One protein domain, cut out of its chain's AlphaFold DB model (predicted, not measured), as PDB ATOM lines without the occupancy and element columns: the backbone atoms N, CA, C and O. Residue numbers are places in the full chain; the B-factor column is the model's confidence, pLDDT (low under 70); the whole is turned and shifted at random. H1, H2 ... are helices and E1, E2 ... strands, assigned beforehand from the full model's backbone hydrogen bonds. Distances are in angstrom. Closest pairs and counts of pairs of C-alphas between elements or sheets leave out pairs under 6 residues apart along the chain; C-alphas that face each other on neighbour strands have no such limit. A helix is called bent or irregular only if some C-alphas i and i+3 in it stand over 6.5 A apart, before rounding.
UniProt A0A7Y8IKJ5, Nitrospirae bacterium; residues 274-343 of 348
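Overview. This is residues 274 to 343 of the 348 residues of a protein of Nitrospirae bacterium (UniProt A0A7Y8IKJ5). Two helices, H1 and H2, lie side by side and run the same way, with a parallel pair of strands, E2 and E4, stretched along one side of them. A second, antiparallel pair, E1 and E3, crosses the end where both helices begin, and the chain goes twice through strand, helix, strand. The printed part has 70 residues with two named helices and four named strands in the order E1, H1, E2, E3, H2, E4, a mixed class of helices and strands. It is compact, with a radius of gyration of the C-alphas of 12.4 A, and elongated in outline, spanning 36 by 23 by 16 A.

Along the chain. E1, residues 274 to 278, begins with C-alpha 274 at (363.258, 323.675, 272.343). H1 follows as residues 279 to 296, 26.2 A from first to last C-alpha, and ends with C-alpha 296 at (359.704, 318.482, 237.549). H1 is irregular, with C-alphas 289 and 292 7.4 A apart, and has a kink of 46 degrees near residue 290. E2 is residues 300 to 305, 16.5 A long, and E3 is residues 310 to 314. H2, residues 315 to 332, is 25.8 A long. E4, residues 337 to 342, is 16.7 A long and ends with C-alpha 342 at (374.407, 314.598, 258.588).

Arrangement. H1 and H2 touch, with the C-alphas of Ala 286 and Leu 323 closest at 5.7 A. They run the same way at a shallow tilt of 29 degrees. E2 and E4 are parallel neighbours at 10 degrees; N 304 and O 340 are 2.8 A apart and N 338 and O 300 2.9 A, both within hydrogen-bond range. The closest C-alphas of H1 and E2 are those of Leu 294 and Gly 300, 7.1 A apart. Those of H2 and E4 are of Gly 329 and Ile 338, at 6.4 A. H1 and E4 are near each other, while E2 and H2 are apart. E1 and E3 are antiparallel neighbours at 140 degrees, with N 277 and O 311 within hydrogen-bond range at 2.8 A. E1 is apart from E2 and E4, and E3 is apart from E2 and E4. Every O i to N i+4 pair is within hydrogen-bond range in H2, and 12 of 14 are in H1.

Size, cuts and confidence. The two C-alphas farthest apart are those of Ile 274 and Lys 335, at 37.4 A. The printed part has no cut, and the five links between its named elements are tight. The mean pLDDT of the printed part is 91.6, and no printed residue is under 70.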
ATOM      1  N   ILE A 274     362.266 324.754 272.313       90.31
ATOM      2  CA  ILE A 274     363.258 323.675 272.343       90.31
ATOM      3  C   ILE A 274     362.568 322.378 272.777       90.31
ATOM      4  O   ILE A 274     362.039 322.294 273.885       90.31
ATOM      5  N   GLU A 275     362.601 321.371 271.912       91.94
ATOM      6  CA  GLU A 275     362.083 320.024 272.161       91.94
ATOM      7  C   GLU A 275     363.067 318.962 271.642       91.94
ATOM      8  O   GLU A 275     363.980 319.272 270.869       91.94
ATOM      9  N   GLU A 276     362.911 317.709 272.081       94.50
ATOM     10  CA  GLU A 276     363.648 316.577 271.508       94.50
ATOM     11  C   GLU A 276     363.081 316.244 270.126       94.50
ATOM     12  O   GLU A 276     361.918 315.866 269.981       94.50
ATOM     13  N   VAL A 277     363.916 316.350 269.094       93.44
ATOM     14  CA  VAL A 277     363.506 316.156 267.704       93.44
ATOM     15  C   VAL A 277     364.391 315.140 267.001       93.44
ATOM     16  O   VAL A 277     365.616 315.255 266.998       93.44
ATOM     17  N   SER A 278     363.771 314.172 266.322       93.62
ATOM     18  CA  SER A 278     364.472 313.301 265.374       93.62
ATOM     19  C   SER A 278     364.819 314.078 264.102       93.62
ATOM     20  O   SER A 278     363.933 314.511 263.360       93.62
ATOM     21  N   LEU A 279     366.118 314.204 263.813       92.69
ATOM     22  CA  LEU A 279     366.619 314.854 262.601       92.69
ATOM     23  C   LEU A 279     366.111 314.157 261.334       92.69
ATOM     24  O   LEU A 279     365.757 314.827 260.366       92.69
ATOM     25  N   LYS A 280     366.026 312.820 261.357       92.44
ATOM     26  CA  LYS A 280     365.477 312.035 260.247       92.44
ATOM     27  C   LYS A 280     364.038 312.453 259.939       92.44
ATOM     28  O   LYS A 280     363.729 312.724 258.787       92.44
ATOM     29  N   GLY A 281     363.200 312.587 260.968       92.00
ATOM     30  CA  GLY A 281     361.808 313.004 260.798       92.00
ATOM     31  C   GLY A 281     361.662 314.380 260.142       92.00
ATOM     32  O   GLY A 281     360.811 314.552 259.273       92.00
ATOM     33  N   ILE A 282     362.510 315.351 260.506       93.75
ATOM     34  CA  ILE A 282     362.487 316.678 259.866       93.75
ATOM     35  C   ILE A 282     362.969 316.600 258.413       93.75
ATOM     36  O   ILE A 282     362.379 317.226 257.534       93.75
ATOM     37  N   ILE A 283     364.043 315.851 258.147       94.12
ATOM     38  CA  ILE A 283     364.571 315.688 256.789       94.12
ATOM     39  C   ILE A 283     363.520 315.039 255.887       94.12
ATOM     40  O   ILE A 283     363.274 315.556 254.801       94.12
ATOM     41  N   ASP A 284     362.858 313.975 256.340       93.25
ATOM     42  CA  ASP A 284     361.810 313.290 255.576       93.25
ATOM     43  C   ASP A 284     360.646 314.246 255.236       93.25
ATOM     44  O   ASP A 284     360.177 314.276 254.096       93.25
ATOM     45  N   GLU A 285     360.231 315.100 256.179       94.12
ATOM     46  CA  GLU A 285     359.212 316.137 255.946       94.12
ATOM     47  C   GLU A 285     359.669 317.188 254.916       94.12
ATOM     48  O   GLU A 285     358.915 317.567 254.009       94.12
ATOM     49  N   ALA A 286     360.922 317.639 255.011       94.44
ATOM     50  CA  ALA A 286     361.489 318.600 254.070       94.44
ATOM     51  C   ALA A 286     361.599 318.014 252.650       94.44
ATOM     52  O   ALA A 286     361.314 318.699 251.664       94.44
ATOM     53  N   ILE A 287     361.959 316.731 252.544       93.38
ATOM     54  CA  ILE A 287     362.033 315.997 251.277       93.38
ATOM     55  C   ILE A 287     360.649 315.867 250.651       93.38
ATOM     56  O   ILE A 287     360.491 316.222 249.484       93.38
ATOM     57  N   ALA A 288     359.645 315.432 251.416       93.00
ATOM     58  CA  ALA A 288     358.274 315.304 250.924       93.00
ATOM     59  C   ALA A 288     357.743 316.630 250.351       93.00
ATOM     60  O   ALA A 288     357.022 316.650 249.354       93.00
ATOM     61  N   THR A 289     358.155 317.754 250.943       91.62
ATOM     62  CA  THR A 289     357.777 319.096 250.480       91.62
ATOM     63  C   THR A 289     358.431 319.469 249.141       91.62
ATOM     64  O   THR A 289     357.792 320.103 248.299       91.62
ATOM     65  N   ILE A 290     359.696 319.094 248.922       92.12
ATOM     66  CA  ILE A 290     360.470 319.489 247.731       92.12
ATOM     67  C   ILE A 290     360.393 318.465 246.581       92.12
ATOM     68  O   ILE A 290     360.709 318.787 245.433       92.12
ATOM     69  N   GLU A 291     359.938 317.240 246.861       92.81
ATOM     70  CA  GLU A 291     359.869 316.118 245.916       92.81
ATOM     71  C   GLU A 291     359.178 316.446 244.576       92.81
ATOM     72  O   GLU A 291     359.721 316.069 243.531       92.81
ATOM     73  N   PRO A 292     358.043 317.178 244.529       90.81
ATOM     74  CA  PRO A 292     357.414 317.533 243.257       90.81
ATOM     75  C   PRO A 292     358.331 318.364 242.349       90.81
ATOM     76  O   PRO A 292     358.382 318.137 241.142       90.81
ATOM     77  N   GLN A 293     359.100 319.282 242.935       88.81
ATOM     78  CA  GLN A 293     359.981 320.202 242.210       88.81
ATOM     79  C   GLN A 293     361.245 319.486 241.713       88.81
ATOM     80  O   GLN A 293     361.740 319.763 240.621       88.81
ATOM     81  N   LEU A 294     361.745 318.520 242.494       91.81
ATOM     82  CA  LEU A 294     362.823 317.622 242.071       91.81
ATOM     83  C   LEU A 294     362.410 316.795 240.849       91.81
ATOM     84  O   LEU A 294     363.183 316.690 239.897       91.81
ATOM     85  N   LYS A 295     361.188 316.244 240.859       91.06
ATOM     86  CA  LYS A 295     360.636 315.464 239.738       91.06
ATOM     87  C   LYS A 295     360.441 316.319 238.492       91.06
ATOM     88  O   LYS A 295     360.825 315.884 237.412       91.06
ATOM     89  N   GLU A 296     359.905 317.528 238.648       89.31
ATOM     90  CA  GLU A 296     359.704 318.482 237.549       89.31
ATOM     91  C   GLU A 296     361.024 318.852 236.851       89.31
ATOM     92  O   GLU A 296     361.072 318.932 235.627       89.31
ATOM     93  N   LYS A 297     362.116 319.011 237.610       90.62
ATOM     94  CA  LYS A 297     363.455 319.298 237.066       90.62
ATOM     95  C   LYS A 297     364.310 318.058 236.757       90.62
ATOM     96  O   LYS A 297     365.457 318.213 236.342       90.62
ATOM     97  N   HIS A 298     363.799 316.844 236.965       92.75
ATOM     98  CA  HIS A 298     364.556 315.590 236.834       92.75
ATOM     99  C   HIS A 298     365.881 315.566 237.630       92.75
ATOM    100  O   HIS A 298     366.894 315.038 237.166       92.75
ATOM    101  N   LEU A 299     365.883 316.143 238.834       94.94
ATOM    102  CA  LEU A 299     367.047 316.167 239.722       94.94
ATOM    103  C   LEU A 299     367.056 314.948 240.651       94.94
ATOM    104  O   LEU A 299     366.031 314.571 241.218       94.94
ATOM    105  N   GLY A 300     368.233 314.357 240.854       93.12
ATOM    106  CA  GLY A 300     368.428 313.317 241.862       93.12
ATOM    107  C   GLY A 300     368.500 313.890 243.280       93.12
ATOM    108  O   GLY A 300     368.973 315.008 243.486       93.12
ATOM    109  N   LEU A 301     368.107 313.098 244.275       94.56
ATOM    110  CA  LEU A 301     368.306 313.414 245.689       94.56
ATOM    111  C   LEU A 301     369.020 312.247 246.377       94.56
ATOM    112  O   LEU A 301     368.603 311.098 246.240       94.56
ATOM    113  N   LYS A 302     370.094 312.542 247.110       94.44
ATOM    114  CA  LYS A 302     370.830 311.573 247.932       94.44
ATOM    115  C   LYS A 302     370.766 311.987 249.395       94.44
ATOM    116  O   LYS A 302     370.964 313.157 249.711       94.44
ATOM    117  N   VAL A 303     370.515 311.032 250.283       92.75
ATOM    118  CA  VAL A 303     370.432 311.271 251.727       92.75
ATOM    119  C   VAL A 303     371.409 310.339 252.428       92.75
ATOM    120  O   VAL A 303     371.258 309.122 252.376       92.75
ATOM    121  N   ASN A 304     372.410 310.925 253.077       92.00
ATOM    122  CA  ASN A 304     373.466 310.233 253.802       92.00
ATOM    123  C   ASN A 304     373.313 310.536 255.296       92.00
ATOM    124  O   ASN A 304     373.802 311.552 255.792       92.00
ATOM    125  N   LEU A 305     372.611 309.659 256.009       87.50
ATOM    126  CA  LEU A 305     372.434 309.742 257.458       87.50
ATOM    127  C   LEU A 305     373.136 308.552 258.098       87.50
ATOM    128  O   LEU A 305     372.776 307.410 257.823       87.50
ATOM    129  N   SER A 306     374.149 308.822 258.922       72.19
ATOM    130  CA  SER A 306     374.921 307.766 259.578       72.19
ATOM    131  C   SER A 306     374.104 307.034 260.649       72.19
ATOM    132  O   SER A 306     374.228 305.820 260.764       72.19
ATOM    133  N   GLU A 307     373.245 307.746 261.395       79.81
ATOM    134  CA  GLU A 307     372.411 307.211 262.487       79.81
ATOM    135  C   GLU A 307     371.139 308.061 262.705       79.81
ATOM    136  O   GLU A 307     370.992 309.147 262.135       79.81
ATOM    137  N   ASN A 308     370.213 307.594 263.555       81.50
ATOM    138  CA  ASN A 308     369.058 308.389 263.984       81.50
ATOM    139  C   ASN A 308     369.499 309.444 265.017       81.50
ATOM    140  O   ASN A 308     369.586 309.165 266.210       81.50
ATOM    141  N   ILE A 309     369.810 310.650 264.540       89.50
ATOM    142  CA  ILE A 309     370.257 311.769 265.377       89.50
ATOM    143  C   ILE A 309     369.044 312.425 266.049       89.50
ATOM    144  O   ILE A 309     368.109 312.852 265.366       89.50
ATOM    145  N   ILE A 310     369.079 312.536 267.380       91.56
ATOM    146  CA  ILE A 310     368.110 313.297 268.181       91.56
ATOM    147  C   ILE A 310     368.760 314.619 268.602       91.56
ATOM    148  O   ILE A 310     369.904 314.632 269.060       91.56
ATOM    149  N   LEU A 311     368.045 315.728 268.415       92.19
ATOM    150  CA  LEU A 311     368.491 317.091 268.703       92.19
ATOM    151  C   LEU A 311     367.566 317.740 269.733       92.19
ATOM    152  O   LEU A 311     366.356 317.607 269.616       92.19
ATOM    153  N   ASN A 312     368.120 318.510 270.671       93.38
ATOM    154  CA  ASN A 312     367.345 319.451 271.484       93.38
ATOM    155  C   ASN A 312     367.304 320.796 270.762       93.38
ATOM    156  O   ASN A 312     368.262 321.567 270.817       93.38
ATOM    157  N   THR A 313     366.237 321.051 270.010       92.62
ATOM    158  CA  THR A 313     366.156 322.215 269.118       92.62
ATOM    159  C   THR A 313     364.713 322.633 268.850       92.62
ATOM    160  O   THR A 313     363.774 321.958 269.259       92.62
ATOM    161  N   ASP A 314     364.533 323.755 268.154       92.62
ATOM    162  CA  ASP A 314     363.230 324.172 267.646       92.62
ATOM    163  C   ASP A 314     362.948 323.478 266.311       92.62
ATOM    164  O   ASP A 314     363.547 323.789 265.274       92.62
ATOM    165  N   ARG A 315     362.010 322.527 266.340       92.69
ATOM    166  CA  ARG A 315     361.606 321.738 265.172       92.69
ATOM    167  C   ARG A 315     361.180 322.607 263.993       92.69
ATOM    168  O   ARG A 315     361.568 322.326 262.858       92.69
ATOM    169  N   LYS A 316     360.367 323.641 264.235       88.75
ATOM    170  CA  LYS A 316     359.806 324.491 263.171       88.75
ATOM    171  C   LYS A 316     360.906 325.302 262.501       88.75
ATOM    172  O   LYS A 316     360.943 325.378 261.274       88.75
ATOM    173  N   ARG A 317     361.816 325.875 263.291       88.50
ATOM    174  CA  ARG A 317     362.936 326.668 262.769       88.50
ATOM    175  C   ARG A 317     363.945 325.804 262.023       88.50
ATOM    176  O   ARG A 317     364.365 326.184 260.932       88.50
ATOM    177  N   LEU A 318     364.268 324.616 262.535       92.69
ATOM    178  CA  LEU A 318     365.171 323.699 261.838       92.69
ATOM    179  C   LEU A 318     364.580 323.216 260.501       92.69
ATOM    180  O   LEU A 318     365.286 323.206 259.490       92.69
ATOM    181  N   LEU A 319     363.282 322.893 260.463       93.06
ATOM    182  CA  LEU A 319     362.580 322.573 259.215       93.06
ATOM    183  C   LEU A 319     362.635 323.741 258.219       93.06
ATOM    184  O   LEU A 319     362.933 323.530 257.044       93.06
ATOM    185  N   GLN A 320     362.400 324.972 258.684       89.31
ATOM    186  CA  GLN A 320     362.476 326.180 257.855       89.31
ATOM    187  C   GLN A 320     363.874 326.356 257.241       89.31
ATOM    188  O   GLN A 320     363.988 326.608 256.040       89.31
ATOM    189  N   CYS A 321     364.942 326.162 258.021       92.06
ATOM    190  CA  CYS A 321     366.314 326.190 257.509       92.06
ATOM    191  C   CYS A 321     366.541 325.129 256.423       92.06
ATOM    192  O   CYS A 321     367.060 325.448 255.352       92.06
ATOM    193  N   LEU A 322     366.124 323.882 256.667       94.31
ATOM    194  CA  LEU A 322     366.270 322.792 255.699       94.31
ATOM    195  C   LEU A 322     365.505 323.068 254.399       94.31
ATOM    196  O   LEU A 322     366.066 322.898 253.319       94.31
ATOM    197  N   LEU A 323     364.264 323.553 254.484       92.31
ATOM    198  CA  LEU A 323     363.465 323.933 253.316       92.31
ATOM    199  C   LEU A 323     364.109 325.079 252.523       92.31
ATOM    200  O   LEU A 323     364.127 325.034 251.291       92.31
ATOM    201  N   ASN A 324     364.693 326.072 253.198       89.75
ATOM    202  CA  ASN A 324     365.417 327.160 252.536       89.75
ATOM    203  C   ASN A 324     366.652 326.649 251.782       89.75
ATOM    204  O   ASN A 324     366.876 327.026 250.632       89.75
ATOM    205  N   PHE A 325     367.435 325.747 252.377       94.31
ATOM    206  CA  PHE A 325     368.580 325.152 251.686       94.31
ATOM    207  C   PHE A 325     368.162 324.245 250.525       94.31
ATOM    208  O   PHE A 325     368.744 324.339 249.445       94.31
ATOM    209  N   LEU A 326     367.140 323.405 250.705       94.12
ATOM    210  CA  LEU A 326     366.676 322.485 249.664       94.12
ATOM    211  C   LEU A 326     366.026 323.212 248.490       94.12
ATOM    212  O   LEU A 326     366.325 322.892 247.340       94.12
ATOM    213  N   SER A 327     365.196 324.221 248.755       89.88
ATOM    214  CA  SER A 327     364.606 325.053 247.701       89.88
ATOM    215  C   SER A 327     365.665 325.825 246.919       89.88
ATOM    216  O   SER A 327     365.600 325.862 245.690       89.88
ATOM    217  N   ASN A 328     366.701 326.345 247.588       91.44
ATOM    218  CA  ASN A 328     367.870 326.905 246.911       91.44
ATOM    219  C   ASN A 328     368.599 325.843 246.076       91.44
ATOM    220  O   ASN A 328     368.918 326.097 244.915       91.44
ATOM    221  N   GLY A 329     368.793 324.637 246.613       93.44
ATOM    222  CA  GLY A 329     369.370 323.511 245.880       93.44
ATOM    223  C   GLY A 329     368.621 323.221 244.579       93.44
ATOM    224  O   GLY A 329     369.239 323.146 243.518       93.44
ATOM    225  N   VAL A 330     367.290 323.130 244.626       91.94
ATOM    226  CA  VAL A 330     366.447 322.899 243.438       91.94
ATOM    227  C   VAL A 330     366.471 324.090 242.483       91.94
ATOM    228  O   VAL A 330     366.513 323.916 241.263       91.94
ATOM    229  N   LYS A 331     366.454 325.315 243.011       87.69
ATOM    230  CA  LYS A 331     366.478 326.540 242.206       87.69
ATOM    231  C   LYS A 331     367.758 326.643 241.380       87.69
ATOM    232  O   LYS A 331     367.662 326.899 240.182       87.69
ATOM    233  N   PHE A 332     368.913 326.419 242.004       91.62
ATOM    234  CA  PHE A 332     370.231 326.673 241.415       91.62
ATOM    235  C   PHE A 332     370.898 325.447 240.775       91.62
ATOM    236  O   PHE A 332     371.941 325.592 240.146       91.62
ATOM    237  N   THR A 333     370.301 324.257 240.881       92.44
ATOM    238  CA  THR A 333     370.780 323.065 240.164       92.44
ATOM    239  C   THR A 333     369.967 322.868 238.885       92.44
ATOM    240  O   THR A 333     368.749 322.699 238.934       92.44
ATOM    241  N   GLU A 334     370.633 322.892 237.728       88.56
ATOM    242  CA  GLU A 334     369.985 322.656 236.427       88.56
ATOM    243  C   GLU A 334     369.916 321.170 236.062       88.56
ATOM    244  O   GLU A 334     368.889 320.698 235.583       88.56
ATOM    245  N   LYS A 335     371.004 320.423 236.288       91.12
ATOM    246  CA  LYS A 335     371.113 318.976 236.055       91.12
ATOM    247  C   LYS A 335     371.998 318.354 237.134       91.12
ATOM    248  O   LYS A 335     372.951 318.987 237.580       91.12
ATOM    249  N   GLY A 336     371.719 317.110 237.519       93.44
ATOM    250  CA  GLY A 336     372.516 316.372 238.504       93.44
ATOM    251  C   GLY A 336     371.715 316.004 239.748       93.44
ATOM    252  O   GLY A 336     370.580 315.543 239.637       93.44
ATOM    253  N   SER A 337     372.318 316.157 240.929       94.38
ATOM    254  CA  SER A 337     371.699 315.742 242.191       94.38
ATOM    255  C   SER A 337     372.023 316.657 243.364       94.38
ATOM    256  O   SER A 337     373.135 317.168 243.458       94.38
ATOM    257  N   ILE A 338     371.092 316.752 244.307       95.69
ATOM    258  CA  ILE A 338     371.267 317.401 245.610       95.69
ATOM    259  C   ILE A 338     371.572 316.316 246.649       95.69
ATOM    260  O   ILE A 338     371.000 315.228 246.599       95.69
ATOM    261  N   THR A 339     372.492 316.584 247.578       95.69
ATOM    262  CA  THR A 339     372.857 315.634 248.642       95.69
ATOM    263  C   THR A 339     372.638 316.259 250.013       95.69
ATOM    264  O   THR A 339     373.127 317.356 250.269       95.69
ATOM    265  N   ILE A 340     371.931 315.552 250.895       94.31
ATOM    266  CA  ILE A 340     371.801 315.877 252.317       94.31
ATOM    267  C   ILE A 340     372.701 314.917 253.088       94.31
ATOM    268  O   ILE A 340     372.555 313.705 252.950       94.31
ATOM    269  N   SER A 341     373.615 315.438 253.902       92.81
ATOM    270  CA  SER A 341     374.463 314.630 254.779       92.81
ATOM    271  C   SER A 341     374.420 315.152 256.205       92.81
ATOM    272  O   SER A 341     374.585 316.353 256.414       92.81
ATOM    273  N   ALA A 342     374.256 314.258 257.179       90.81
ATOM    274  CA  ALA A 342     374.407 314.598 258.588       90.81
ATOM    275  C   ALA A 342     375.247 313.544 259.308       90.81
ATOM    276  O   ALA A 342     375.049 312.342 259.119       90.81
ATOM    277  N   GLN A 343     376.164 314.019 260.147       89.69
ATOM    278  CA  GLN A 343     377.039 313.201 260.975       89.69
ATOM    279  C   GLN A 343     377.116 313.823 262.369       89.69
ATOM    280  O   GLN A 343     377.185 315.045 262.509       89.69
TER     281      GLN A 343